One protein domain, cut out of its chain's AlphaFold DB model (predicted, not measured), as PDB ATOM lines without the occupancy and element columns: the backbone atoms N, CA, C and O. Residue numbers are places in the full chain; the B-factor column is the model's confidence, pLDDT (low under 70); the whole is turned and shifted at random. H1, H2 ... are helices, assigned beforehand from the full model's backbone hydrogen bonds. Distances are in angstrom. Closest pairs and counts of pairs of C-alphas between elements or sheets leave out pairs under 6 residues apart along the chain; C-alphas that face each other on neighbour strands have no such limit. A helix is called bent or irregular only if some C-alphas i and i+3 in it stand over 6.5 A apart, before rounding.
ATOM      1  N   THR A  36     148.302  47.991 118.627       69.69
ATOM      2  CA  THR A  36     147.459  47.038 119.364       69.69
ATOM      3  C   THR A  36     147.342  47.414 120.844       69.69
ATOM      4  O   THR A  36     148.258  47.150 121.620       69.69
ATOM      5  N   PRO A  37     146.193  47.967 121.279       73.94
ATOM      6  CA  PRO A  37     145.931  48.233 122.691       73.94
ATOM      7  C   PRO A  37     145.955  46.953 123.534       73.94
ATOM      8  O   PRO A  37     145.517  45.898 123.070       73.94
ATOM      9  N   LEU A  38     146.333  47.053 124.813       78.88
ATOM     10  CA  LEU A  38     146.314  45.910 125.738       78.88
ATOM     11  C   LEU A  38     144.967  45.161 125.742       78.88
ATOM     12  O   LEU A  38     144.944  43.935 125.689       78.88
ATOM     13  N   SER A  39     143.836  45.871 125.731       76.88
ATOM     14  CA  SER A  39     142.502  45.252 125.660       76.88
ATOM     15  C   SER A  39     142.330  44.339 124.441       76.88
ATOM     16  O   SER A  39     141.721  43.275 124.545       76.88
ATOM     17  N   ARG A  40     142.924  44.712 123.303       82.31
ATOM     18  CA  ARG A  40     142.917  43.927 122.069       82.31
ATOM     19  C   ARG A  40     143.826  42.701 122.166       82.31
ATOM     20  O   ARG A  40     143.458  41.649 121.650       82.31
ATOM     21  N   ILE A  41     144.963  42.804 122.856       81.06
ATOM     22  CA  ILE A  41     145.849  41.660 123.133       81.06
ATOM     23  C   ILE A  41     145.129  40.630 124.011       81.06
ATOM     24  O   ILE A  41     145.121  39.444 123.688       81.06
ATOM     25  N   LEU A  42     144.467  41.068 125.087       79.75
ATOM     26  CA  LEU A  42     143.709  40.167 125.968       79.75
ATOM     27  C   LEU A  42     142.532  39.508 125.231       79.75
ATOM     28  O   LEU A  42     142.295  38.305 125.387       79.75
ATOM     29  N   GLU A  43     141.837  40.263 124.374       83.50
ATOM     30  CA  GLU A  43     140.804  39.732 123.478       83.50
ATOM     31  C   GLU A  43     141.373  38.628 122.570       83.50
ATOM     32  O   GLU A  43     140.807  37.537 122.499       83.50
ATOM     33  N   GLN A  44     142.514  38.870 121.916       82.00
ATOM     34  CA  GLN A  44     143.170  37.898 121.033       82.00
ATOM     35  C   GLN A  44     143.648  36.648 121.779       82.00
ATOM     36  O   GLN A  44     143.476  35.531 121.291       82.00
ATOM     37  N   LEU A  45     144.216  36.806 122.976       76.19
ATOM     38  CA  LEU A  45     144.599  35.675 123.825       76.19
ATOM     39  C   LEU A  45     143.376  34.832 124.204       76.19
ATOM     40  O   LEU A  45     143.445  33.601 124.221       76.19
ATOM     41  N   SER A  46     142.240  35.481 124.451       77.56
ATOM     42  CA  SER A  46     140.974  34.802 124.747       77.56
ATOM     43  C   SER A  46     140.431  34.073 123.530       77.56
ATOM     44  O   SER A  46     140.043  32.917 123.655       77.56
ATOM     45  N   GLN A  47     140.488  34.692 122.347       77.81
ATOM     46  CA  GLN A  47     140.155  34.047 121.072       77.81
ATOM     47  C   GLN A  47     140.992  32.798 120.862       77.81
ATOM     48  O   GLN A  47     140.444  31.730 120.635       77.81
ATOM     49  N   GLN A  48     142.312  32.884 121.014       73.94
ATOM     50  CA  GLN A  48     143.174  31.714 120.863       73.94
ATOM     51  C   GLN A  48     142.854  30.620 121.884       73.94
ATOM     52  O   GLN A  48     142.895  29.443 121.539       73.94
ATOM     53  N   THR A  49     142.549  30.993 123.127       73.19
ATOM     54  CA  THR A  49     142.257  30.035 124.199       73.19
ATOM     55  C   THR A  49     140.922  29.339 123.961       73.19
ATOM     56  O   THR A  49     140.878  28.118 123.872       73.19
ATOM     57  N   ILE A  50     139.851  30.112 123.793       71.62
ATOM     58  CA  ILE A  50     138.491  29.603 123.603       71.62
ATOM     59  C   ILE A  50     138.395  28.845 122.282       71.62
ATOM     60  O   ILE A  50     137.941  27.708 122.283       71.62
ATOM     61  N   THR A  51     138.895  29.407 121.177       68.44
ATOM     62  CA  THR A  51     138.864  28.730 119.876       68.44
ATOM     63  C   THR A  51     139.660  27.432 119.904       68.44
ATOM     64  O   THR A  51     139.179  26.447 119.374       68.44
ATOM     65  N   ARG A  52     140.835  27.363 120.550       64.31
ATOM     66  CA  ARG A  52     141.546  26.078 120.685       64.31
ATOM     67  C   ARG A  52     140.797  25.085 121.565       64.31
ATOM     68  O   ARG A  52     140.795  23.920 121.226       64.31
ATOM     69  N   MET A  53     140.167  25.509 122.658       61.69
ATOM     70  CA  MET A  53     139.371  24.603 123.505       61.69
ATOM     71  C   MET A  53     138.118  24.072 122.800       61.69
ATOM     72  O   MET A  53     137.652  22.987 123.118       61.69
ATOM     73  N   VAL A  54     137.581  24.847 121.861       62.66
ATOM     74  CA  VAL A  54     136.470  24.469 120.980       62.66
ATOM     75  C   VAL A  54     136.943  23.579 119.809       62.66
ATOM     76  O   VAL A  54     136.101  22.945 119.187       62.66
ATOM     77  N   MET A  55     138.253  23.556 119.503       53.34
ATOM     78  CA  MET A  55     138.849  22.995 118.272       53.34
ATOM     79  C   MET A  55     140.122  22.120 118.514       53.34
ATOM     80  O   MET A  55     141.016  22.106 117.660       53.34
ATOM     81  N   LEU A  62     135.093  18.239 122.444       55.47
ATOM     82  CA  LEU A  62     134.345  19.222 121.638       55.47
ATOM     83  C   LEU A  62     134.560  19.395 120.122       55.47
ATOM     84  O   LEU A  62     133.685  20.014 119.530       55.47
ATOM     85  N   ASP A  63     135.565  18.844 119.441       53.47
ATOM     86  CA  ASP A  63     135.707  19.120 117.988       53.47
ATOM     87  C   ASP A  63     134.535  18.606 117.134       53.47
ATOM     88  O   ASP A  63     134.065  19.291 116.220       53.47
ATOM     89  N   GLU A  64     134.042  17.400 117.428       52.25
ATOM     90  CA  GLU A  64     132.927  16.805 116.687       52.25
ATOM     91  C   GLU A  64     131.590  17.402 117.153       52.25
ATOM     92  O   GLU A  64     130.774  17.810 116.330       52.25
ATOM     93  N   GLU A  65     131.377  17.546 118.462       54.38
ATOM     94  CA  GLU A  65     130.141  18.083 119.043       54.38
ATOM     95  C   GLU A  65     129.920  19.576 118.737       54.38
ATOM     96  O   GLU A  65     128.779  19.996 118.550       54.38
ATOM     97  N   VAL A  66     130.986  20.378 118.621       56.78
ATOM     98  CA  VAL A  66     130.919  21.788 118.183       56.78
ATOM     99  C   VAL A  66     130.535  21.880 116.715       56.78
ATOM    100  O   VAL A  66     129.675  22.693 116.364       56.78
ATOM    101  N   ALA A  67     131.126  21.035 115.862       55.88
ATOM    102  CA  ALA A  67     130.757  20.961 114.451       55.88
ATOM    103  C   ALA A  67     129.287  20.535 114.270       55.88
ATOM    104  O   ALA A  67     128.623  21.012 113.354       55.88
ATOM    105  N   TYR A  68     128.761  19.687 115.160       55.72
ATOM    106  CA  TYR A  68     127.355  19.270 115.176       55.72
ATOM    107  C   TYR A  68     126.379  20.303 115.782       55.72
ATOM    108  O   TYR A  68     125.176  20.209 115.531       55.72
ATOM    109  N   ALA A  69     126.863  21.283 116.553       58.41
ATOM    110  CA  ALA A  69     126.070  22.375 117.141       58.41
ATOM    111  C   ALA A  69     126.086  23.677 116.304       58.41
ATOM    112  O   ALA A  69     125.671  24.738 116.784       58.41
ATOM    113  N   ASP A  70     126.612  23.612 115.072       64.25
ATOM    114  CA  ASP A  70     126.781  24.745 114.150       64.25
ATOM    115  C   ASP A  70     127.475  25.960 114.796       64.25
ATOM    116  O   ASP A  70     127.226  27.109 114.430       64.25
ATOM    117  N   PHE A  71     128.339  25.731 115.791       69.50
ATOM    118  CA  PHE A  71     129.032  26.811 116.478       69.50
ATOM    119  C   PHE A  71     130.306  27.176 115.714       69.50
ATOM    120  O   PHE A  71     131.258  26.402 115.629       69.50
ATOM    121  N   THR A  72     130.328  28.368 115.125       71.31
ATOM    122  CA  THR A  72     131.407  28.811 114.234       71.31
ATOM    123  C   THR A  72     132.472  29.628 114.965       71.31
ATOM    124  O   THR A  72     132.189  30.351 115.925       71.31
ATOM    125  N   SER A  73     133.708  29.629 114.449       70.25
ATOM    126  CA  SER A  73     134.771  30.510 114.962       70.25
ATOM    127  C   SER A  73     134.387  31.994 114.897       70.25
ATOM    128  O   SER A  73     134.771  32.764 115.769       70.25
ATOM    129  N   SER A  74     133.586  32.404 113.905       77.56
ATOM    130  CA  SER A  74     133.077  33.779 113.800       77.56
ATOM    131  C   SER A  74     132.100  34.160 114.913       77.56
ATOM    132  O   SER A  74     132.103  35.309 115.355       77.56
ATOM    133  N   GLU A  75     131.267  33.226 115.374       76.31
ATOM    134  CA  GLU A  75     130.356  33.465 116.499       76.31
ATOM    135  C   GLU A  75     131.122  33.519 117.821       76.31
ATOM    136  O   GLU A  75     130.882  34.421 118.624       76.31
ATOM    137  N   ALA A  76     132.091  32.618 118.016       74.38
ATOM    138  CA  ALA A  76     132.997  32.651 119.164       74.38
ATOM    139  C   ALA A  76     133.705  34.011 119.264       74.38
ATOM    140  O   ALA A  76     133.667  34.681 120.296       74.38
ATOM    141  N   ASP A  77     134.272  34.466 118.149       78.31
ATOM    142  CA  ASP A  77     134.917  35.765 118.017       78.31
ATOM    143  C   ASP A  77     133.989  36.933 118.378       78.31
ATOM    144  O   ASP A  77     134.414  37.882 119.043       78.31
ATOM    145  N   ALA A  78     132.727  36.885 117.939       84.44
ATOM    146  CA  ALA A  78     131.738  37.917 118.230       84.44
ATOM    147  C   ALA A  78     131.369  37.959 119.722       84.44
ATOM    148  O   ALA A  78     131.300  39.048 120.298       84.44
ATOM    149  N   LEU A  79     131.191  36.799 120.363       83.44
ATOM    150  CA  LEU A  79     130.929  36.706 121.803       83.44
ATOM    151  C   LEU A  79     132.099  37.252 122.623       83.44
ATOM    152  O   LEU A  79     131.890  38.020 123.561       83.44
ATOM    153  N   ILE A  80     133.333  36.922 122.234       82.69
ATOM    154  CA  ILE A  80     134.539  37.420 122.905       82.69
ATOM    155  C   ILE A  80     134.655  38.933 122.737       82.69
ATOM    156  O   ILE A  80     134.816  39.644 123.728       82.69
ATOM    157  N   ARG A  81     134.496  39.448 121.510       85.19
ATOM    158  CA  ARG A  81     134.477  40.897 121.249       85.19
ATOM    159  C   ARG A  81     133.440  41.609 122.111       85.19
ATOM    160  O   ARG A  81     133.756  42.606 122.755       85.19
ATOM    161  N   SER A  82     132.222  41.072 122.165       87.75
ATOM    162  CA  SER A  82     131.149  41.620 122.992       87.75
ATOM    163  C   SER A  82     131.476  41.570 124.485       87.75
ATOM    164  O   SER A  82     131.109  42.492 125.206       87.75
ATOM    165  N   GLY A  83     132.145  40.516 124.957       87.12
ATOM    166  CA  GLY A  83     132.543  40.368 126.357       87.12
ATOM    167  C   GLY A  83     133.630  41.355 126.786       87.12
ATOM    168  O   GLY A  83     133.599  41.836 127.915       87.12
ATOM    169  N   TYR A  84     134.564  41.691 125.892       87.94
ATOM    170  CA  TYR A  84     135.665  42.628 126.163       87.94
ATOM    171  C   TYR A  84     135.320  44.101 125.937       87.94
ATOM    172  O   TYR A  84     135.951  44.977 126.537       87.94
ATOM    173  N   ALA A  85     134.338  44.399 125.083       87.69
ATOM    174  CA  ALA A  85     133.970  45.772 124.744       87.69
ATOM    175  C   ALA A  85     133.719  46.676 125.975       87.69
ATOM    176  O   ALA A  85     134.259  47.785 125.984       87.69
ATOM    177  N   PRO A  86     133.020  46.232 127.044       88.75
ATOM    178  CA  PRO A  86     132.782  47.060 128.229       88.75
ATOM    179  C   PRO A  86     134.051  47.449 129.000       88.75
ATOM    180  O   PRO A  86     134.074  48.483 129.656       88.75
ATOM    181  N   TYR A  87     135.113  46.645 128.911       87.94
ATOM    182  CA  TYR A  87     136.322  46.801 129.728       87.94
ATOM    183  C   TYR A  87     137.466  47.503 128.995       87.94
ATOM    184  O   TYR A  87     138.504  47.790 129.587       87.94
ATOM    185  N   SER A  88     137.303  47.790 127.701       84.00
ATOM    186  CA  SER A  88     138.397  48.269 126.850       84.00
ATOM    187  C   SER A  88     139.020  49.577 127.345       84.00
ATOM    188  O   SER A  88     140.245  49.703 127.353       84.00
ATOM    189  N   LEU A  89     138.191  50.528 127.790       84.12
ATOM    190  CA  LEU A  89     138.671  51.794 128.347       84.12
ATOM    191  C   LEU A  89     139.346  51.584 129.708       84.12
ATOM    192  O   LEU A  89     140.450  52.073 129.916       84.12
ATOM    193  N   GLU A  90     138.730  50.808 130.601       87.19
ATOM    194  CA  GLU A  90     139.261  50.557 131.946       87.19
ATOM    195  C   GLU A  90     140.617  49.858 131.923       87.19
ATOM    196  O   GLU A  90     141.516  50.239 132.669       87.19
ATOM    197  N   ILE A  91     140.777  48.852 131.059       86.38
ATOM    198  CA  ILE A  91     142.040  48.132 130.879       86.38
ATOM    199  C   ILE A  91     143.123  49.104 130.400       86.38
ATOM    200  O   ILE A  91     144.221  49.110 130.953       86.38
ATOM    201  N   SER A  92     142.812  49.950 129.410       83.06
ATOM    202  CA  SER A  92     143.752  50.948 128.886       83.06
ATOM    203  C   SER A  92     144.127  51.986 129.946       83.06
ATOM    204  O   SER A  92     145.308  52.259 130.156       83.06
ATOM    205  N   GLU A  93     143.151  52.539 130.665       85.50
ATOM    206  CA  GLU A  93     143.410  53.517 131.722       85.50
ATOM    207  C   GLU A  93     144.218  52.921 132.872       85.50
ATOM    208  O   GLU A  93     145.209  53.518 133.295       85.50
ATOM    209  N   TYR A  94     143.831  51.740 133.354       86.50
ATOM    210  CA  TYR A  94     144.562  51.020 134.390       86.50
ATOM    211  C   TYR A  94     146.012  50.774 133.973       86.50
ATOM    212  O   TYR A  94     146.926  51.071 134.745       86.50
ATOM    213  N   ALA A  95     146.222  50.291 132.746       86.25
ATOM    214  CA  ALA A  95     147.544  49.961 132.243       86.25
ATOM    215  C   ALA A  95     148.454  51.182 132.156       86.25
ATOM    216  O   ALA A  95     149.511  51.212 132.783       86.25
ATOM    217  N   HIS A  96     148.021  52.226 131.453       87.88
ATOM    218  CA  HIS A  96     148.832  53.426 131.279       87.88
ATOM    219  C   HIS A  96     149.063  54.167 132.606       87.88
ATOM    220  O   HIS A  96     150.145  54.703 132.824       87.88
ATOM    221  N   ARG A  97     148.090  54.175 133.535       87.94
ATOM    222  CA  ARG A  97     148.303  54.738 134.882       87.94
ATOM    223  C   ARG A  97     149.313  53.920 135.685       87.94
ATOM    224  O   ARG A  97     150.154  54.509 136.360       87.94
ATOM    225  N   GLY A  98     149.244  52.590 135.612       89.00
ATOM    226  CA  GLY A  98     150.203  51.691 136.257       89.00
ATOM    227  C   GLY A  98     151.621  51.869 135.713       89.00
ATOM    228  O   GLY A  98     152.562  51.992 136.492       89.00
ATOM    229  N   ILE A  99     151.757  51.973 134.388       89.88
ATOM    230  CA  ILE A  99     153.031  52.237 133.711       89.88
ATOM    231  C   ILE A  99     153.568  53.611 134.108       89.88
ATOM    232  O   ILE A  99     154.695  53.707 134.584       89.88
ATOM    233  N   ALA A 100     152.764  54.671 133.983       89.69
ATOM    234  CA  ALA A 100     153.184  56.028 134.324       89.69
ATOM    235  C   ALA A 100     153.647  56.147 135.786       89.69
ATOM    236  O   ALA A 100     154.622  56.837 136.062       89.69
ATOM    237  N   ALA A 101     152.998  55.443 136.719       90.44
ATOM    238  CA  ALA A 101     153.389  55.439 138.129       90.44
ATOM    239  C   ALA A 101     154.746  54.759 138.399       90.44
ATOM    240  O   ALA A 101     155.372  55.040 139.421       90.44
ATOM    241  N   ALA A 102     155.199  53.871 137.510       90.56
ATOM    242  CA  ALA A 102     156.486  53.185 137.614       90.56
ATOM    243  C   ALA A 102     157.647  53.961 136.962       90.56
ATOM    244  O   ALA A 102     158.804  53.559 137.092       90.56
ATOM    245  N   LEU A 103     157.350  55.056 136.258       90.62
ATOM    246  CA  LEU A 103     158.315  55.839 135.494       90.62
ATOM    247  C   LEU A 103     158.609  57.178 136.174       90.62
ATOM    248  O   LEU A 103     157.745  57.791 136.800       90.62
ATOM    249  N   SER A 104     159.845  57.656 136.037       92.56
ATOM    250  CA  SER A 104     160.179  59.031 136.415       92.56
ATOM    251  C   SER A 104     159.703  60.020 135.346       92.56
ATOM    252  O   SER A 104     159.536  59.646 134.185       92.56
ATOM    253  N   GLN A 105     159.564  61.306 135.691       90.50
ATOM    254  CA  GLN A 105     159.229  62.343 134.701       90.50
ATOM    255  C   GLN A 105     160.227  62.368 133.532       90.50
ATOM    256  O   GLN A 105     159.833  62.516 132.381       90.50
ATOM    257  N   GLN A 106     161.515  62.148 133.822       93.19
ATOM    258  CA  GLN A 106     162.564  62.066 132.808       93.19
ATOM    259  C   GLN A 106     162.345  60.895 131.838       93.19
ATOM    260  O   GLN A 106     162.566  61.056 130.640       93.19
ATOM    261  N   ASP A 107     161.911  59.736 132.342       92.81
ATOM    262  CA  ASP A 107     161.596  58.581 131.495       92.81
ATOM    263  C   ASP A 107     160.390  58.896 130.598       92.81
ATOM    264  O   ASP A 107     160.425  58.649 129.397       92.81
ATOM    265  N   ILE A 108     159.341  59.498 131.169       91.81
ATOM    266  CA  ILE A 108     158.107  59.848 130.453       91.81
ATOM    267  C   ILE A 108     158.380  60.860 129.340       91.81
ATOM    268  O   ILE A 108     157.904  60.681 128.220       91.81
ATOM    269  N   ASP A 109     159.164  61.899 129.620       91.19
ATOM    270  CA  ASP A 109     159.504  62.910 128.621       91.19
ATOM    271  C   ASP A 109     160.403  62.329 127.513       91.19
ATOM    272  O   ASP A 109     160.232  62.674 126.343       91.19
ATOM    273  N   ALA A 110     161.315  61.403 127.845       90.31
ATOM    274  CA  ALA A 110     162.144  60.711 126.856       90.31
ATOM    275  C   ALA A 110     161.314  59.806 125.927       90.31
ATOM    276  O   ALA A 110     161.521  59.823 124.714       90.31
ATOM    277  N   LEU A 111     160.359  59.050 126.482       88.69
ATOM    278  CA  LEU A 111     159.424  58.229 125.703       88.69
ATOM    279  C   LEU A 111     158.533  59.099 124.816       88.69
ATOM    280  O   LEU A 111     158.366  58.809 123.635       88.69
ATOM    281  N   PHE A 112     157.999  60.194 125.361       89.50
ATOM    282  CA  PHE A 112     157.150  61.112 124.609       89.50
ATOM    283  C   PHE A 112     157.893  61.738 123.424       89.50
ATOM    284  O   PHE A 112     157.365  61.737 122.317       89.50
ATOM    285  N   ALA A 113     159.126  62.214 123.625       86.62
ATOM    286  CA  ALA A 113     159.937  62.780 122.548       86.62
ATOM    287  C   ALA A 113     160.173  61.767 121.413       86.62
ATOM    288  O   ALA A 113     159.961  62.099 120.248       86.62
ATOM    289  N   ALA A 114     160.528  60.523 121.744       80.88
ATOM    290  CA  ALA A 114     160.705  59.465 120.748       80.88
ATOM    291  C   ALA A 114     159.395  59.098 120.033       80.88
ATOM    292  O   ALA A 114     159.397  58.894 118.827       80.88
ATOM    293  N   GLY A 115     158.259  59.096 120.741       81.00
ATOM    294  CA  GLY A 115     156.930  58.887 120.153       81.00
ATOM    295  C   GLY A 115     156.478  59.987 119.181       81.00
ATOM    296  O   GLY A 115     155.455  59.829 118.520       81.00
ATOM    297  N   THR A 116     157.234  61.085 119.069       83.88
ATOM    298  CA  THR A 116     157.006  62.157 118.085       83.88
ATOM    299  C   THR A 116     158.008  62.161 116.928       83.88
ATOM    300  O   THR A 116     157.842  62.948 115.995       83.88
ATOM    301  N   ASP A 117     159.022  61.295 116.969       84.81
ATOM    302  CA  ASP A 117     160.086  61.198 115.969       84.81
ATOM    303  C   ASP A 117     159.899  59.932 115.107       84.81
ATOM    304  O   ASP A 117     160.080  58.821 115.608       84.81
ATOM    305  N   PRO A 118     159.544  60.064 113.813       80.44
ATOM    306  CA  PRO A 118     159.322  58.923 112.927       80.44
ATOM    307  C   PRO A 118     160.510  57.959 112.815       80.44
ATOM    308  O   PRO A 118     160.291  56.751 112.741       80.44
ATOM    309  N   GLU A 119     161.748  58.466 112.824       78.19
ATOM    310  CA  GLU A 119     162.949  57.626 112.709       78.19
ATOM    311  C   GLU A 119     163.175  56.828 114.001       78.19
ATOM    312  O   GLU A 119     163.512  55.640 113.968       78.19
ATOM    313  N   ALA A 120     162.902  57.447 115.154       77.81
ATOM    314  CA  ALA A 120     162.947  56.763 116.438       77.81
ATOM    315  C   ALA A 120     161.832  55.717 116.575       77.81
ATOM    316  O   ALA A 120     162.089  54.624 117.076       77.81
ATOM    317  N   ILE A 121     160.615  56.008 116.105       79.25
ATOM    318  CA  ILE A 121     159.497  55.051 116.104       79.25
ATOM    319  C   ILE A 121     159.862  53.802 115.301       79.25
ATOM    320  O   ILE A 121     159.725  52.692 115.815       79.25
ATOM    321  N   GLU A 122     160.372  53.965 114.076       76.94
ATOM    322  CA  GLU A 122     160.761  52.838 113.218       76.94
ATOM    323  C   GLU A 122     161.822  51.954 113.891       76.94
ATOM    324  O   GLU A 122     161.698  50.726 113.914       76.94
ATOM    325  N   ALA A 123     162.825  52.572 114.519       76.50
ATOM    326  CA  ALA A 123     163.851  51.856 115.269       76.50
ATOM    327  C   ALA A 123     163.285  51.097 116.488       76.50
ATOM    328  O   ALA A 123     163.778  50.021 116.835       76.50
ATOM    329  N   VAL A 124     162.245  51.627 117.135       75.38
ATOM    330  CA  VAL A 124     161.654  51.072 118.363       75.38
ATOM    331  C   VAL A 124     160.651  49.956 118.095       75.38
ATOM    332  O   VAL A 124     160.623  48.991 118.859       75.38
ATOM    333  N   MET A 125     159.869  50.024 117.013       74.44
ATOM    334  CA  MET A 125     158.876  48.988 116.670       74.44
ATOM    335  C   MET A 125     159.490  47.580 116.610       74.44
ATOM    336  O   MET A 125     158.868  46.598 116.997       74.44
ATOM    337  N   CYS A 126     160.751  47.480 116.199       74.00
ATOM    338  CA  CYS A 126     161.516  46.236 116.159       74.00
ATOM    339  C   CYS A 126     161.767  45.595 117.547       74.00
ATOM    340  O   CYS A 126     161.929  44.376 117.662       74.00
ATOM    341  N   ALA A 127     161.783  46.399 118.610       69.88
ATOM    342  CA  ALA A 127     162.020  45.960 119.982       69.88
ATOM    343  C   ALA A 127     160.763  45.977 120.864       69.88
ATOM    344  O   ALA A 127     160.815  45.501 121.999       69.88
ATOM    345  N   TYR A 128     159.647  46.503 120.357       69.06
ATOM    346  CA  TYR A 128     158.431  46.736 121.132       69.06
ATOM    347  C   TYR A 128     157.880  45.465 121.808       69.06
ATOM    348  O   TYR A 128     157.524  45.497 122.984       69.06
ATOM    349  N   ASP A 129     157.915  44.318 121.120       61.62
ATOM    350  CA  ASP A 129     157.410  43.036 121.641       61.62
ATOM    351  C   ASP A 129     158.436  42.247 122.481       61.62
ATOM    352  O   ASP A 129     158.236  41.065 122.787       61.62
ATOM    353  N   ARG A 130     159.576  42.852 122.838       65.62
ATOM    354  CA  ARG A 130     160.646  42.155 123.560       65.62
ATOM    355  C   ARG A 130     160.549  42.417 125.066       65.62
ATOM    356  O   ARG A 130     160.689  43.565 125.495       65.62
ATOM    357  N   PRO A 131     160.349  41.376 125.897       60.34
ATOM    358  CA  PRO A 131     160.268  41.554 127.339       60.34
ATOM    359  C   PRO A 131     161.609  42.047 127.890       60.34
ATOM    360  O   PRO A 131     162.675  41.578 127.485       60.34
ATOM    361  N   ALA A 132     161.553  42.972 128.847       59.66
ATOM    362  CA  ALA A 132     162.731  43.353 129.611       59.66
ATOM    363  C   ALA A 132     163.049  42.267 130.650       59.66
ATOM    364  O   ALA A 132     162.178  41.870 131.426       59.66
ATOM    365  N   VAL A 133     164.305  41.826 130.703       59.72
ATOM    366  CA  VAL A 133     164.840  40.967 131.767       59.72
ATOM    367  C   VAL A 133     165.890  41.777 132.520       59.72
ATOM    368  O   VAL A 133     166.755  42.404 131.910       59.72
ATOM    369  N   ASP A 134     165.768  41.838 133.847       64.12
ATOM    370  CA  ASP A 134     166.672  42.590 134.732       64.12
ATOM    371  C   ASP A 134     166.869  44.070 134.335       64.12
ATOM    372  O   ASP A 134     167.940  44.651 134.501       64.12
ATOM    373  N   GLY A 135     165.817  44.704 133.799       63.00
ATOM    374  CA  GLY A 135     165.853  46.109 133.371       63.00
ATOM    375  C   GLY A 135     166.573  46.346 132.041       63.00
ATOM    376  O   GLY A 135     166.887  47.491 131.716       63.00
ATOM    377  N   THR A 136     166.818  45.287 131.267       63.88
ATOM    378  CA  THR A 136     167.392  45.343 129.920       63.88
ATOM    379  C   THR A 136     166.473  44.638 128.929       63.88
ATOM    380  O   THR A 136     165.999  43.538 129.191       63.88
ATOM    381  N   VAL A 137     166.176  45.275 127.800       64.38
ATOM    382  CA  VAL A 137     165.491  44.622 126.673       64.38
ATOM    383  C   VAL A 137     166.565  43.967 125.801       64.38
ATOM    384  O   VAL A 137     167.665  44.507 125.687       64.38
ATOM    385  N   ASP A 138     166.283  42.799 125.217       66.19
ATOM    386  CA  ASP A 138     167.180  42.156 124.244       66.19
ATOM    387  C   ASP A 138     167.198  42.955 122.935       66.19
ATOM    388  O   ASP A 138     166.478  42.661 121.974       66.19
ATOM    389  N   TRP A 139     168.010  44.004 122.942       64.88
ATOM    390  CA  TRP A 139     168.202  44.917 121.828       64.88
ATOM    391  C   TRP A 139     169.054  44.314 120.707       64.88
ATOM    392  O   TRP A 139     168.907  44.722 119.560       64.88
ATOM    393  N   ASP A 140     169.901  43.325 121.013       61.97
ATOM    394  CA  ASP A 140     170.868  42.748 120.067       61.97
ATOM    395  C   ASP A 140     170.187  41.975 118.931       61.97
ATOM    396  O   ASP A 140     170.737  41.831 117.839       61.97
ATOM    397  N   GLY A 141     168.964  41.490 119.152       59.00
ATOM    398  CA  GLY A 141     168.160  40.899 118.086       59.00
ATOM    399  C   GLY A 141     167.394  41.915 117.236       59.00
ATOM    400  O   GLY A 141     166.652  41.487 116.348       59.00
ATOM    401  N   CYS A 142     167.531  43.219 117.494       65.62
ATOM    402  CA  CYS A 142     166.973  44.258 116.648       65.62
ATOM    403  C   CYS A 142     168.007  44.740 115.622       65.62
ATOM    404  O   CYS A 142     169.018  45.342 115.967       65.62
ATOM    405  N   THR A 143     167.753  44.476 114.340       58.69
ATOM    406  CA  THR A 143     168.671  44.811 113.235       58.69
ATOM    407  C   THR A 143     168.363  46.157 112.576       58.69
ATOM    408  O   THR A 143     168.877  46.427 111.492       58.69
ATOM    409  N   ALA A 144     167.487  46.979 113.161       59.94
ATOM    410  CA  ALA A 144     167.188  48.306 112.634       59.94
ATOM    411  C   ALA A 144     168.408  49.221 112.842       59.94
ATOM    412  O   ALA A 144     168.785  49.503 113.979       59.94
ATOM    413  N   GLU A 145     169.030  49.675 111.748       58.66
ATOM    414  CA  GLU A 145     170.278  50.460 111.770       58.66
ATOM    415  C   GLU A 145     170.170  51.744 112.619       58.66
ATOM    416  O   GLU A 145     171.156  52.148 113.223       58.66
ATOM    417  N   GLY A 146     168.973  52.327 112.762       63.88
ATOM    418  CA  GLY A 146     168.737  53.529 113.576       63.88
ATOM    419  C   GLY A 146     168.677  53.309 115.095       63.88
ATOM    420  O   GLY A 146     168.662  54.280 115.845       63.88
ATOM    421  N   PHE A 147     168.647  52.063 115.587       68.38
ATOM    422  CA  PHE A 147     168.441  51.795 117.018       68.38
ATOM    423  C   PHE A 147     169.680  52.077 117.887       68.38
ATOM    424  O   PHE A 147     169.568  52.633 118.985       68.38
ATOM    425  N   ALA A 148     170.872  51.707 117.408       72.00
ATOM    426  CA  ALA A 148     172.127  51.937 118.133       72.00
ATOM    427  C   ALA A 148     172.410  53.437 118.345       72.00
ATOM    428  O   ALA A 148     173.032  53.813 119.340       72.00
ATOM    429  N   ASP A 149     171.884  54.271 117.448       76.12
ATOM    430  CA  ASP A 149     172.051  55.721 117.447       76.12
ATOM    431  C   ASP A 149     171.020  56.454 118.325       76.12
ATOM    432  O   ASP A 149     171.147  57.660 118.553       76.12
ATOM    433  N   LEU A 150     170.025  55.744 118.878       80.69
ATOM    434  CA  LEU A 150     169.072  56.346 119.811       80.69
ATOM    435  C   LEU A 150     169.768  56.817 121.100       80.69
ATOM    436  O   LEU A 150     170.741  56.208 121.540       80.69
ATOM    437  N   PRO A 151     169.267  57.857 121.785       85.94
ATOM    438  CA  PRO A 151     169.856  58.306 123.044       85.94
ATOM    439  C   PRO A 151     169.818  57.234 124.147       85.94
ATOM    440  O   PRO A 151     168.793  56.584 124.366       85.94
ATOM    441  N   ASP A 152     170.895  57.119 124.933       85.50
ATOM    442  CA  ASP A 152     170.973  56.220 126.100       85.50
ATOM    443  C   ASP A 152     169.806  56.416 127.078       85.50
ATOM    444  O   ASP A 152     169.272  55.447 127.620       85.50
ATOM    445  N   SER A 153     169.386  57.669 127.282       86.62
ATOM    446  CA  SER A 153     168.248  58.016 128.134       86.62
ATOM    447  C   SER A 153     166.943  57.404 127.634       86.62
ATOM    448  O   SER A 153     166.145  56.938 128.441       86.62
ATOM    449  N   PHE A 154     166.740  57.355 126.315       86.94
ATOM    450  CA  PHE A 154     165.572  56.718 125.722       86.94
ATOM    451  C   PHE A 154     165.632  55.195 125.873       86.94
ATOM    452  O   PHE A 154     164.669  54.595 126.342       86.94
ATOM    453  N   ARG A 155     166.768  54.556 125.554       83.19
ATOM    454  CA  ARG A 155     166.896  53.090 125.678       83.19
ATOM    455  C   ARG A 155     166.647  52.613 127.114       83.19
ATOM    456  O   ARG A 155     166.001  51.588 127.323       83.19
ATOM    457  N   GLN A 156     167.110  53.370 128.110       86.25
ATOM    458  CA  GLN A 156     166.826  53.088 129.521       86.25
ATOM    459  C   GLN A 156     165.350  53.310 129.877       86.25
ATOM    460  O   GLN A 156     164.754  52.458 130.539       86.25
ATOM    461  N   ALA A 157     164.751  54.414 129.419       88.81
ATOM    462  CA  ALA A 157     163.335  54.698 129.636       88.81
ATOM    463  C   ALA A 157     162.440  53.612 129.017       88.81
ATOM    464  O   ALA A 157     161.515  53.135 129.673       88.81
ATOM    465  N   HIS A 158     162.759  53.146 127.807       86.06
ATOM    466  CA  HIS A 158     162.045  52.051 127.159       86.06
ATOM    467  C   HIS A 158     162.194  50.740 127.926       86.06
ATOM    468  O   HIS A 158     161.211  50.037 128.124       86.06
ATOM    469  N   ALA A 159     163.390  50.395 128.408       84.62
ATOM    470  CA  ALA A 159     163.552  49.165 129.178       84.62
ATOM    471  C   ALA A 159     162.704  49.168 130.465       84.62
ATOM    472  O   ALA A 159     162.101  48.151 130.818       84.62
ATOM    473  N   ARG A 160     162.590  50.326 131.130       89.25
ATOM    474  CA  ARG A 160     161.683  50.513 132.275       89.25
ATOM    475  C   ARG A 160     160.216  50.461 131.863       89.25
ATOM    476  O   ARG A 160     159.430  49.827 132.559       89.25
ATOM    477  N   TYR A 161     159.860  51.080 130.737       87.75
ATOM    478  CA  TYR A 161     158.518  51.005 130.164       87.75
ATOM    479  C   TYR A 161     158.117  49.553 129.884       87.75
ATOM    480  O   TYR A 161     157.078  49.122 130.369       87.75
ATOM    481  N   SER A 162     158.954  48.770 129.198       83.19
ATOM    482  CA  SER A 162     158.694  47.356 128.895       83.19
ATOM    483  C   SER A 162     158.543  46.513 130.163       83.19
ATOM    484  O   SER A 162     157.645  45.678 130.242       83.19
ATOM    485  N   ALA A 163     159.374  46.748 131.185       85.31
ATOM    486  CA  ALA A 163     159.241  46.071 132.474       85.31
ATOM    487  C   ALA A 163     157.929  46.440 133.192       85.31
ATOM    488  O   ALA A 163     157.241  45.567 133.720       85.31
ATOM    489  N   ALA A 164     157.558  47.724 133.189       88.38
ATOM    490  CA  ALA A 164     156.313  48.202 133.785       88.38
ATOM    491  C   ALA A 164     155.077  47.684 133.029       88.38
ATOM    492  O   ALA A 164     154.108  47.259 133.655       88.38
ATOM    493  N   TYR A 165     155.134  47.658 131.696       85.12
ATOM    494  CA  TYR A 165     154.109  47.081 130.833       85.12
ATOM    495  C   TYR A 165     153.909  45.596 131.153       85.12
ATOM    496  O   TYR A 165     152.787  45.171 131.423       85.12
ATOM    497  N   GLN A 166     154.997  44.823 131.233       82.19
ATOM    498  CA  GLN A 166     154.933  43.407 131.599       82.19
ATOM    499  C   GLN A 166     154.343  43.205 133.005       82.19
ATOM    500  O   GLN A 166     153.475  42.358 133.190       82.19
ATOM    501  N   ALA A 167     154.729  44.027 133.985       84.56
ATOM    502  CA  ALA A 167     154.170  43.962 135.336       84.56
ATOM    503  C   ALA A 167     152.658  44.258 135.374       84.56
ATOM    504  O   ALA A 167     151.928  43.650 136.156       84.56
ATOM    505  N   VAL A 168     152.170  45.167 134.522       86.44
ATOM    506  CA  VAL A 168     150.733  45.422 134.340       86.44
ATOM    507  C   VAL A 168     150.043  44.227 133.686       86.44
ATOM    508  O   VAL A 168     148.976  43.824 134.153       86.44
ATOM    509  N   VAL A 169     150.628  43.651 132.635       80.19
ATOM    510  CA  VAL A 169     150.102  42.456 131.953       80.19
ATOM    511  C   VAL A 169     149.972  41.282 132.928       80.19
ATOM    512  O   VAL A 169     148.932  40.623 132.977       80.19
ATOM    513  N   ASP A 170     150.982  41.078 133.769       79.19
ATOM    514  CA  ASP A 170     151.020  40.022 134.785       79.19
ATOM    515  C   ASP A 170     150.239  40.368 136.062       79.19
ATOM    516  O   ASP A 170     150.116  39.537 136.964       79.19
ATOM    517  N   SER A 171     149.696  41.584 136.168       84.69
ATOM    518  CA  SER A 171     148.974  42.001 137.367       84.69
ATOM    519  C   SER A 171     147.677  41.201 137.552       84.69
ATOM    520  O   SER A 171     146.991  40.897 136.568       84.69
ATOM    521  N   PRO A 172     147.252  40.945 138.808       84.88
ATOM    522  CA  PRO A 172     145.998  40.248 139.079       84.88
ATOM    523  C   PRO A 172     144.794  40.890 138.388       84.88
ATOM    524  O   PRO A 172     143.955  40.181 137.857       84.88
ATOM    525  N   ARG A 173     144.735  42.227 138.310       87.69
ATOM    526  CA  ARG A 173     143.612  42.928 137.674       87.69
ATOM    527  C   ARG A 173     143.533  42.646 136.172       87.69
ATOM    528  O   ARG A 173     142.446  42.390 135.662       87.69
ATOM    529  N   THR A 174     144.663  42.663 135.467       84.94
ATOM    530  CA  THR A 174     144.702  42.304 134.042       84.94
ATOM    531  C   THR A 174     144.350  40.831 133.833       84.94
ATOM    532  O   THR A 174     143.582  40.508 132.924       84.94
ATOM    533  N   GLN A 175     144.822  39.946 134.720       81.44
ATOM    534  CA  GLN A 175     144.436  38.533 134.716       81.44
ATOM    535  C   GLN A 175     142.935  38.341 134.952       81.44
ATOM    536  O   GLN A 175     142.326  37.524 134.270       81.44
ATOM    537  N   THR A 176     142.315  39.113 135.847       87.69
ATOM    538  CA  THR A 176     140.866  39.080 136.084       87.69
ATOM    539  C   THR A 176     140.087  39.473 134.831       87.69
ATOM    540  O   THR A 176     139.116  38.799 134.494       87.69
ATOM    541  N   TYR A 177     140.503  40.518 134.105       88.12
ATOM    542  CA  TYR A 177     139.859  40.861 132.833       88.12
ATOM    543  C   TYR A 177     140.022  39.733 131.806       88.12
ATOM    544  O   TYR A 177     139.043  39.363 131.159       88.12
ATOM    545  N   TYR A 178     141.214  39.134 131.710       85.44
ATOM    546  CA  TYR A 178     141.453  38.006 130.812       85.44
ATOM    547  C   TYR A 178     140.609  36.768 131.152       85.44
ATOM    548  O   TYR A 178     139.813  36.282 130.342       85.44
ATOM    549  N   GLY A 179     140.785  36.254 132.367       83.94
ATOM    550  CA  GLY A 179     140.162  35.031 132.850       83.94
ATOM    551  C   GLY A 179     138.662  35.190 133.064       83.94
ATOM    552  O   GLY A 179     137.888  34.356 132.608       83.94
ATOM    553  N   GLY A 180     138.222  36.282 133.690       87.44
ATOM    554  CA  GLY A 180     136.815  36.520 134.022       87.44
ATOM    555  C   GLY A 180     135.929  36.635 132.788       87.44
ATOM    556  O   GLY A 180     134.892  35.970 132.714       87.44
ATOM    557  N   VAL A 181     136.352  37.420 131.789       87.00
ATOM    558  CA  VAL A 181     135.601  37.565 130.534       87.00
ATOM    559  C   VAL A 181     135.588  36.241 129.779       87.00
ATOM    560  O   VAL A 181     134.520  35.783 129.370       87.00
ATOM    561  N   SER A 182     136.742  35.579 129.666       84.25
ATOM    562  CA  SER A 182     136.847  34.276 129.003       84.25
ATOM    563  C   SER A 182     135.936  33.225 129.644       84.25
ATOM    564  O   SER A 182     135.223  32.517 128.939       84.25
ATOM    565  N   CYS A 183     135.888  33.162 130.976       84.81
ATOM    566  CA  CYS A 183     135.007  32.258 131.715       84.81
ATOM    567  C   CYS A 183     133.520  32.547 131.479       84.81
ATOM    568  O   CYS A 183     132.744  31.612 131.296       84.81
ATOM    569  N   ARG A 184     133.105  33.821 131.447       86.88
ATOM    570  CA  ARG A 184     131.710  34.189 131.138       86.88
ATOM    571  C   ARG A 184     131.325  33.823 129.702       86.88
ATOM    572  O   ARG A 184     130.198  33.396 129.471       86.88
ATOM    573  N   VAL A 185     132.243  33.971 128.743       82.44
ATOM    574  CA  VAL A 185     132.012  33.540 127.354       82.44
ATOM    575  C   VAL A 185     131.890  32.017 127.281       82.44
ATOM    576  O   VAL A 185     130.968  31.514 126.646       82.44
ATOM    577  N   LEU A 186     132.759  31.282 127.979       78.12
ATOM    578  CA  LEU A 186     132.704  29.820 128.043       78.12
ATOM    579  C   LEU A 186     131.380  29.307 128.626       78.12
ATOM    580  O   LEU A 186     130.834  28.351 128.084       78.12
ATOM    581  N   ASP A 187     130.817  29.962 129.649       79.38
ATOM    582  CA  ASP A 187     129.485  29.609 130.169       79.38
ATOM    583  C   ASP A 187     128.405  29.719 129.071       79.38
ATOM    584  O   ASP A 187     127.545  28.848 128.954       79.38
ATOM    585  N   GLN A 188     128.449  30.763 128.233       78.81
ATOM    586  CA  GLN A 188     127.479  30.953 127.143       78.81
ATOM    587  C   GLN A 188     127.620  29.884 126.055       78.81
ATOM    588  O   GLN A 188     126.614  29.378 125.553       78.81
ATOM    589  N   VAL A 189     128.859  29.510 125.726       75.88
ATOM    590  CA  VAL A 189     129.147  28.406 124.801       75.88
ATOM    591  C   VAL A 189     128.620  27.087 125.372       75.88
ATOM    592  O   VAL A 189     127.867  26.384 124.700       75.88
ATOM    593  N   ALA A 190     128.924  26.785 126.638       72.62
ATOM    594  CA  ALA A 190     128.485  25.564 127.310       72.62
ATOM    595  C   ALA A 190     126.953  25.446 127.386       72.62
ATOM    596  O   ALA A 190     126.406  24.378 127.117       72.62
ATOM    597  N   VAL A 191     126.239  26.539 127.690       73.94
ATOM    598  CA  VAL A 191     124.764  26.554 127.722       73.94
ATOM    599  C   VAL A 191     124.170  26.180 126.363       73.94
ATOM    600  O   VAL A 191     123.220  25.398 126.313       73.94
ATOM    601  N   ARG A 192     124.721  26.694 125.255       69.12
ATOM    602  CA  ARG A 192     124.246  26.351 123.905       69.12
ATOM    603  C   ARG A 192     124.510  24.880 123.579       69.12
ATOM    604  O   ARG A 192     123.582  24.184 123.178       69.12
ATOM    605  N   LEU A 193     125.724  24.398 123.849       66.75
ATOM    606  CA  LEU A 193     126.104  22.994 123.644       66.75
ATOM    607  C   LEU A 193     125.273  22.017 124.499       66.75
ATOM    608  O   LEU A 193     125.014  20.892 124.081       66.75
ATOM    609  N   THR A 194     124.822  22.444 125.682       63.72
ATOM    610  CA  THR A 194     123.972  21.629 126.569       63.72
ATOM    611  C   THR A 194     122.507  21.621 126.119       63.72
ATOM    612  O   THR A 194     121.841  20.590 126.200       63.72
ATOM    613  N   ASN A 195     121.987  22.764 125.655       60.34
ATOM    614  CA  ASN A 195     120.583  22.913 125.258       60.34
ATOM    615  C   ASN A 195     120.267  22.266 123.901       60.34
ATOM    616  O   ASN A 195     119.137  21.831 123.679       60.34
ATOM    617  N   GLU A 196     121.242  22.188 122.997       57.34
ATOM    618  CA  GLU A 196     121.090  21.509 121.713       57.34
ATOM    619  C   GLU A 196     121.559  20.058 121.841       57.34
ATOM    620  O   GLU A 196     122.724  19.788 121.656       57.34
ATOM    621  N   THR A 197     120.664  19.118 122.163       51.94
ATOM    622  CA  THR A 197     120.754  17.645 121.942       51.94
ATOM    623  C   THR A 197     121.949  16.836 122.506       51.94
ATOM    624  O   THR A 197     121.794  15.632 122.715       51.94
ATOM    625  N   TYR A 198     123.114  17.417 122.794       51.47
ATOM    626  CA  TYR A 198     124.381  16.687 122.899       51.47
ATOM    627  C   TYR A 198     124.793  16.319 124.332       51.47
ATOM    628  O   TYR A 198     125.724  15.537 124.494       51.47
ATOM    629  N   MET A 199     124.075  16.790 125.368       50.47
ATOM    630  CA  MET A 199     124.285  16.397 126.781       50.47
ATOM    631  C   MET A 199     125.770  16.431 127.208       50.47
ATOM    632  O   MET A 199     126.218  15.583 127.980       50.47
ATOM    633  N   VAL A 200     126.548  17.388 126.689       50.28
ATOM    634  CA  VAL A 200     127.967  17.514 127.037       50.28
ATOM    635  C   VAL A 200     128.069  18.141 128.424       50.28
ATOM    636  O   VAL A 200     127.762  19.318 128.603       50.28
ATOM    637  N   ASP A 201     128.481  17.347 129.411       46.38
ATOM    638  CA  ASP A 201     128.698  17.819 130.779       46.38
ATOM    639  C   ASP A 201     130.083  18.473 130.905       46.38
ATOM    640  O   ASP A 201     131.121  17.837 130.691       46.38
ATOM    641  N   PHE A 202     130.098  19.765 131.229       50.09
ATOM    642  CA  PHE A 202     131.315  20.562 131.328       50.09
ATOM    643  C   PHE A 202     131.785  20.648 132.785       50.09
ATOM    644  O   PHE A 202     131.279  21.443 133.576       50.09
ATOM    645  N   SER A 203     132.796  19.852 133.150       47.81
ATOM    646  CA  SER A 203     133.274  19.704 134.541       47.81
ATOM    647  C   SER A 203     134.254  20.793 135.021       47.81
ATOM    648  O   SER A 203     135.122  20.551 135.859       47.81
ATOM    649  N   GLY A 204     134.058  22.025 134.545       52.69
ATOM    650  CA  GLY A 204     134.763  23.220 135.009       52.69
ATOM    651  C   GLY A 204     136.037  23.559 134.233       52.69
ATOM    652  O   GLY A 204     136.771  22.700 133.753       52.69
ATOM    653  N   THR A 205     136.304  24.859 134.126       63.69
ATOM    654  CA  THR A 205     137.461  25.425 133.429       63.69
ATOM    655  C   THR A 205     138.437  26.066 134.394       63.69
ATOM    656  O   THR A 205     138.057  26.832 135.282       63.69
ATOM    657  N   THR A 206     139.720  25.793 134.163       62.06
ATOM    658  CA  THR A 206     140.815  26.589 134.713       62.06
ATOM    659  C   THR A 206     141.469  27.380 133.595       62.06
ATOM    660  O   THR A 206     141.835  26.791 132.575       62.06
ATOM    661  N   LEU A 207     141.665  28.679 133.797       62.62
ATOM    662  CA  LEU A 207     142.353  29.556 132.854       62.62
ATOM    663  C   LEU A 207     143.659  30.067 133.458       62.62
ATOM    664  O   LEU A 207     143.815  30.161 134.674       62.62
ATOM    665  N   GLY A 208     144.619  30.368 132.595       58.81
ATOM    666  CA  GLY A 208     145.885  30.964 132.992       58.81
ATOM    667  C   GLY A 208     146.675  31.385 131.767       58.81
ATOM    668  O   GLY A 208     146.690  30.674 130.760       58.81
ATOM    669  N   MET A 209     147.333  32.537 131.847       62.38
ATOM    670  CA  MET A 209     148.296  32.940 130.831       62.38
ATOM    671  C   MET A 209     149.592  32.130 130.966       62.38
ATOM    672  O   MET A 209     149.918  31.592 132.027       62.38
ATOM    673  N   ARG A 210     150.348  32.020 129.870       56.12
ATOM    674  CA  ARG A 210     151.622  31.290 129.844       56.12
ATOM    675  C   ARG A 210     152.564  31.832 130.928       56.12
ATOM    676  O   ARG A 210     152.870  33.014 130.929       56.12
ATOM    677  N   GLY A 211     153.046  30.953 131.809       56.62
ATOM    678  CA  GLY A 211     153.941  31.325 132.913       56.62
ATOM    679  C   GLY A 211     153.241  31.670 134.233       56.62
ATOM    680  O   GLY A 211     153.935  31.894 135.217       56.62
ATOM    681  N   GLN A 212     151.903  31.650 134.283       59.94
ATOM    682  CA  GLN A 212     151.118  31.949 135.486       59.94
ATOM    683  C   GLN A 212     150.393  30.711 136.036       59.94
ATOM    684  O   GLN A 212     150.177  29.715 135.336       59.94
ATOM    685  N   GLN A 213     150.015  30.766 137.318       61.34
ATOM    686  CA  GLN A 213     149.224  29.718 137.960       61.34
ATOM    687  C   GLN A 213     147.811  29.688 137.363       61.34
ATOM    688  O   GLN A 213     147.145  30.714 137.274       61.34
ATOM    689  N   LYS A 214     147.340  28.498 136.971       74.31
ATOM    690  CA  LYS A 214     145.959  28.313 136.513       74.31
ATOM    691  C   LYS A 214     144.993  28.551 137.680       74.31
ATOM    692  O   LYS A 214     145.164  27.938 138.734       74.31
ATOM    693  N   GLN A 215     143.982  29.391 137.478       76.62
ATOM    694  CA  GLN A 215     142.900  29.649 138.434       76.62
ATOM    695  C   GLN A 215     141.570  29.127 137.881       76.62
ATOM    696  O   GLN A 215     141.401  29.005 136.665       76.62
ATOM    697  N   ASP A 216     140.633  28.784 138.765       82.94
ATOM    698  CA  ASP A 216     139.311  28.301 138.365       82.94
ATOM    699  C   ASP A 216     138.380  29.440 137.910       82.94
ATOM    700  O   ASP A 216     138.506  30.603 138.308       82.94
ATOM    701  N   CYS A 217     137.432  29.106 137.035       84.12
ATOM    702  CA  CYS A 217     136.492  30.089 136.510       84.12
ATOM    703  C   CYS A 217     135.564  30.735 137.551       84.12
ATOM    704  O   CYS A 217     135.265  31.920 137.391       84.12
ATOM    705  N   PRO A 218     135.081  30.042 138.602       88.88
ATOM    706  CA  PRO A 218     134.330  30.692 139.673       88.88
ATOM    707  C   PRO A 218     135.104  31.829 140.351       88.88
ATOM    708  O   PRO A 218     134.522  32.889 140.580       88.88
ATOM    709  N   THR A 219     136.403  31.647 140.607       89.06
ATOM    710  CA  THR A 219     137.259  32.684 141.199       89.06
ATOM    711  C   THR A 219     137.377  33.887 140.271       89.06
ATOM    712  O   THR A 219     137.044  35.000 140.674       89.06
ATOM    713  N   PHE A 220     137.738  33.671 139.002       88.62
ATOM    714  CA  PHE A 220     137.851  34.763 138.029       88.62
ATOM    715  C   PHE A 220     136.544  35.534 137.827       88.62
ATOM    716  O   PHE A 220     136.550  36.761 137.731       88.62
ATOM    717  N   LYS A 221     135.407  34.831 137.771       90.81
ATOM    718  CA  LYS A 221     134.091  35.470 137.646       90.81
ATOM    719  C   LYS A 221     133.765  36.317 138.876       90.81
ATOM    720  O   LYS A 221     133.313  37.443 138.710       90.81
ATOM    721  N   ALA A 222     134.050  35.827 140.084       92.88
ATOM    722  CA  ALA A 222     133.812  36.578 141.316       92.88
ATOM    723  C   ALA A 222     134.683  37.844 141.422       92.88
ATOM    724  O   ALA A 222     134.212  38.881 141.897       92.88
ATOM    725  N   GLU A 223     135.938  37.773 140.971       92.62
ATOM    726  CA  GLU A 223     136.831  38.931 140.878       92.62
ATOM    727  C   GLU A 223     136.329  39.945 139.841       92.62
ATOM    728  O   GLU A 223     136.283  41.143 140.126       92.62
ATOM    729  N   LEU A 224     135.881  39.482 138.669       92.19
ATOM    730  CA  LEU A 224     135.319  40.360 137.641       92.19
ATOM    731  C   LEU A 224     134.008  41.010 138.108       92.19
ATOM    732  O   LEU A 224     133.820  42.206 137.911       92.19
ATOM    733  N   ASP A 225     133.145  40.269 138.808       94.69
ATOM    734  CA  ASP A 225     131.943  40.821 139.445       94.69
ATOM    735  C   ASP A 225     132.297  41.912 140.470       94.69
ATOM    736  O   ASP A 225     131.534  42.856 140.671       94.69
ATOM    737  N   ALA A 226     133.429  41.782 141.169       93.81
ATOM    738  CA  ALA A 226     133.888  42.803 142.103       93.81
ATOM    739  C   ALA A 226     134.334  44.079 141.379       93.81
ATOM    740  O   ALA A 226     134.040  45.169 141.868       93.81
ATOM    741  N   LEU A 227     134.981  43.949 140.215       91.00
ATOM    742  CA  LEU A 227     135.319  45.085 139.354       91.00
ATOM    743  C   LEU A 227     134.062  45.756 138.788       91.00
ATOM    744  O   LEU A 227     133.947  46.975 138.879       91.00
ATOM    745  N   ASP A 228     133.093  44.976 138.297       91.44
ATOM    746  CA  ASP A 228     131.808  45.499 137.815       91.44
ATOM    747  C   ASP A 228     131.071  46.276 138.924       91.44
ATOM    748  O   ASP A 228     130.615  47.394 138.702       91.44
ATOM    749  N   ARG A 229     131.018  45.733 140.151       93.06
ATOM    750  CA  ARG A 229     130.407  46.424 141.303       93.06
ATOM    751  C   ARG A 229     131.126  47.715 141.685       93.06
ATOM    752  O   ARG A 229     130.468  48.640 142.146       93.06
ATOM    753  N   ALA A 230     132.453  47.753 141.569       87.56
ATOM    754  CA  ALA A 230     133.224  48.959 141.855       87.56
ATOM    755  C   ALA A 230     132.943  50.048 140.813       87.56
ATOM    756  O   ALA A 230     132.709  51.188 141.193       87.56
ATOM    757  N   ARG A 231     132.880  49.680 139.526       82.44
ATOM    758  CA  ARG A 231     132.519  50.591 138.431       82.44
ATOM    759  C   ARG A 231     131.132  51.194 138.623       82.44
ATOM    760  O   ARG A 231     130.958  52.388 138.444       82.44
TER     761      ARG A 231
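Overview. This is residues 36 to 55 and 62 to 231 of the 234 residues of an uncharacterized protein of Erythrobacteraceae bacterium (UniProt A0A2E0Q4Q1). This is an elongated, all-helix domain of two joined parts, linked by one long helix, H3, that bends between them. At one end H1, H3a and H7 make an up-and-down bundle, each running against the one before it, with H8 packed on the first half of H7; at the other end H6 crosses H3b, H4 crosses H6, and H5 follows beside the end of H4. The printed part has 190 residues with eight named helices, H1 to H8 in chain order, and no named strand. It is loose, with a radius of gyration of the C-alphas of 20.0 A and spans of 64 by 37 by 27 A.

Arrangement. Start with H1, residues 38 to 54. Helix H3, residues 73 to 102, was assigned as one helix by its hydrogen bonds but is bent, C-alphas 86 and 89 being 7.6 A apart; its arms H3a, residues 73 to 86, and H3b, residues 89 to 102, stand at a steep tilt of 62 degrees. H1 touches H3a, closest at the C-alphas of Gln 47 and Asp 77, 6.3 A, opposite ways at 35.3 degrees, only just steep. H4, residues 105 to 114, touches H6, residues 152 to 169, about perpendicular at 78 degrees, with C-alphas of Asp 107 and Ala 157 closest at 4.6 A. H6 touches H3b at a steep tilt of 48 degrees, C-alphas of Ile 99 and Ala 164 closest at 5.2 A. H5, residues 118 to 125, touches no helix. H7, residues 172 to 198, is the hub: it touches H3a, C-alphas of Gly 83 and Val 181 closest at 5.9 A, and H8, residues 217 to 231, C-alphas of Gly 180 and Phe 220 closest at 4.5 A. It only just touches H2, residues 63 to 68, with 3 pairs of C-alphas within 8 A, the closest being those of Glu 65 and Tyr 198, 7.1 A. H1 and H8 are apart. O i to N i+4 pairs are within hydrogen-bond range throughout H1, H2, H3b, H4, H5, H6 and H8, but in 9 of 10 in H3a and 21 of 23 in H7.

Along the chain. Find C-alpha 38 at (146.314, 45.910, 125.738); from there H1 runs 24.1 A. H3a spans 21.3 A, H3b 20.1 A and H6 25.7 A. From C-alpha 172 at (145.998, 40.248, 139.079) H7 runs 35.8 A. H3a and H7 are irregular: C-alphas 83 and 86 are 7.0 A apart, 195 and 198 7.7 A. H8 ends at C-alpha 231, (132.519, 50.591, 138.431), after 21.0 A.

Size, cuts and confidence. The C-alphas farthest apart, of Asp 149 and Thr 197, lie 64.0 A apart. Residues 56 to 61 are not printed; C-alphas 55 and 62 are 6.8 A apart across this cut. The links H5 to H6 and H7 to H8 are long. Mean pLDDT of the printed part is 76.5, with 59 residues under 70, among them 127 to 147 and 192 to 213.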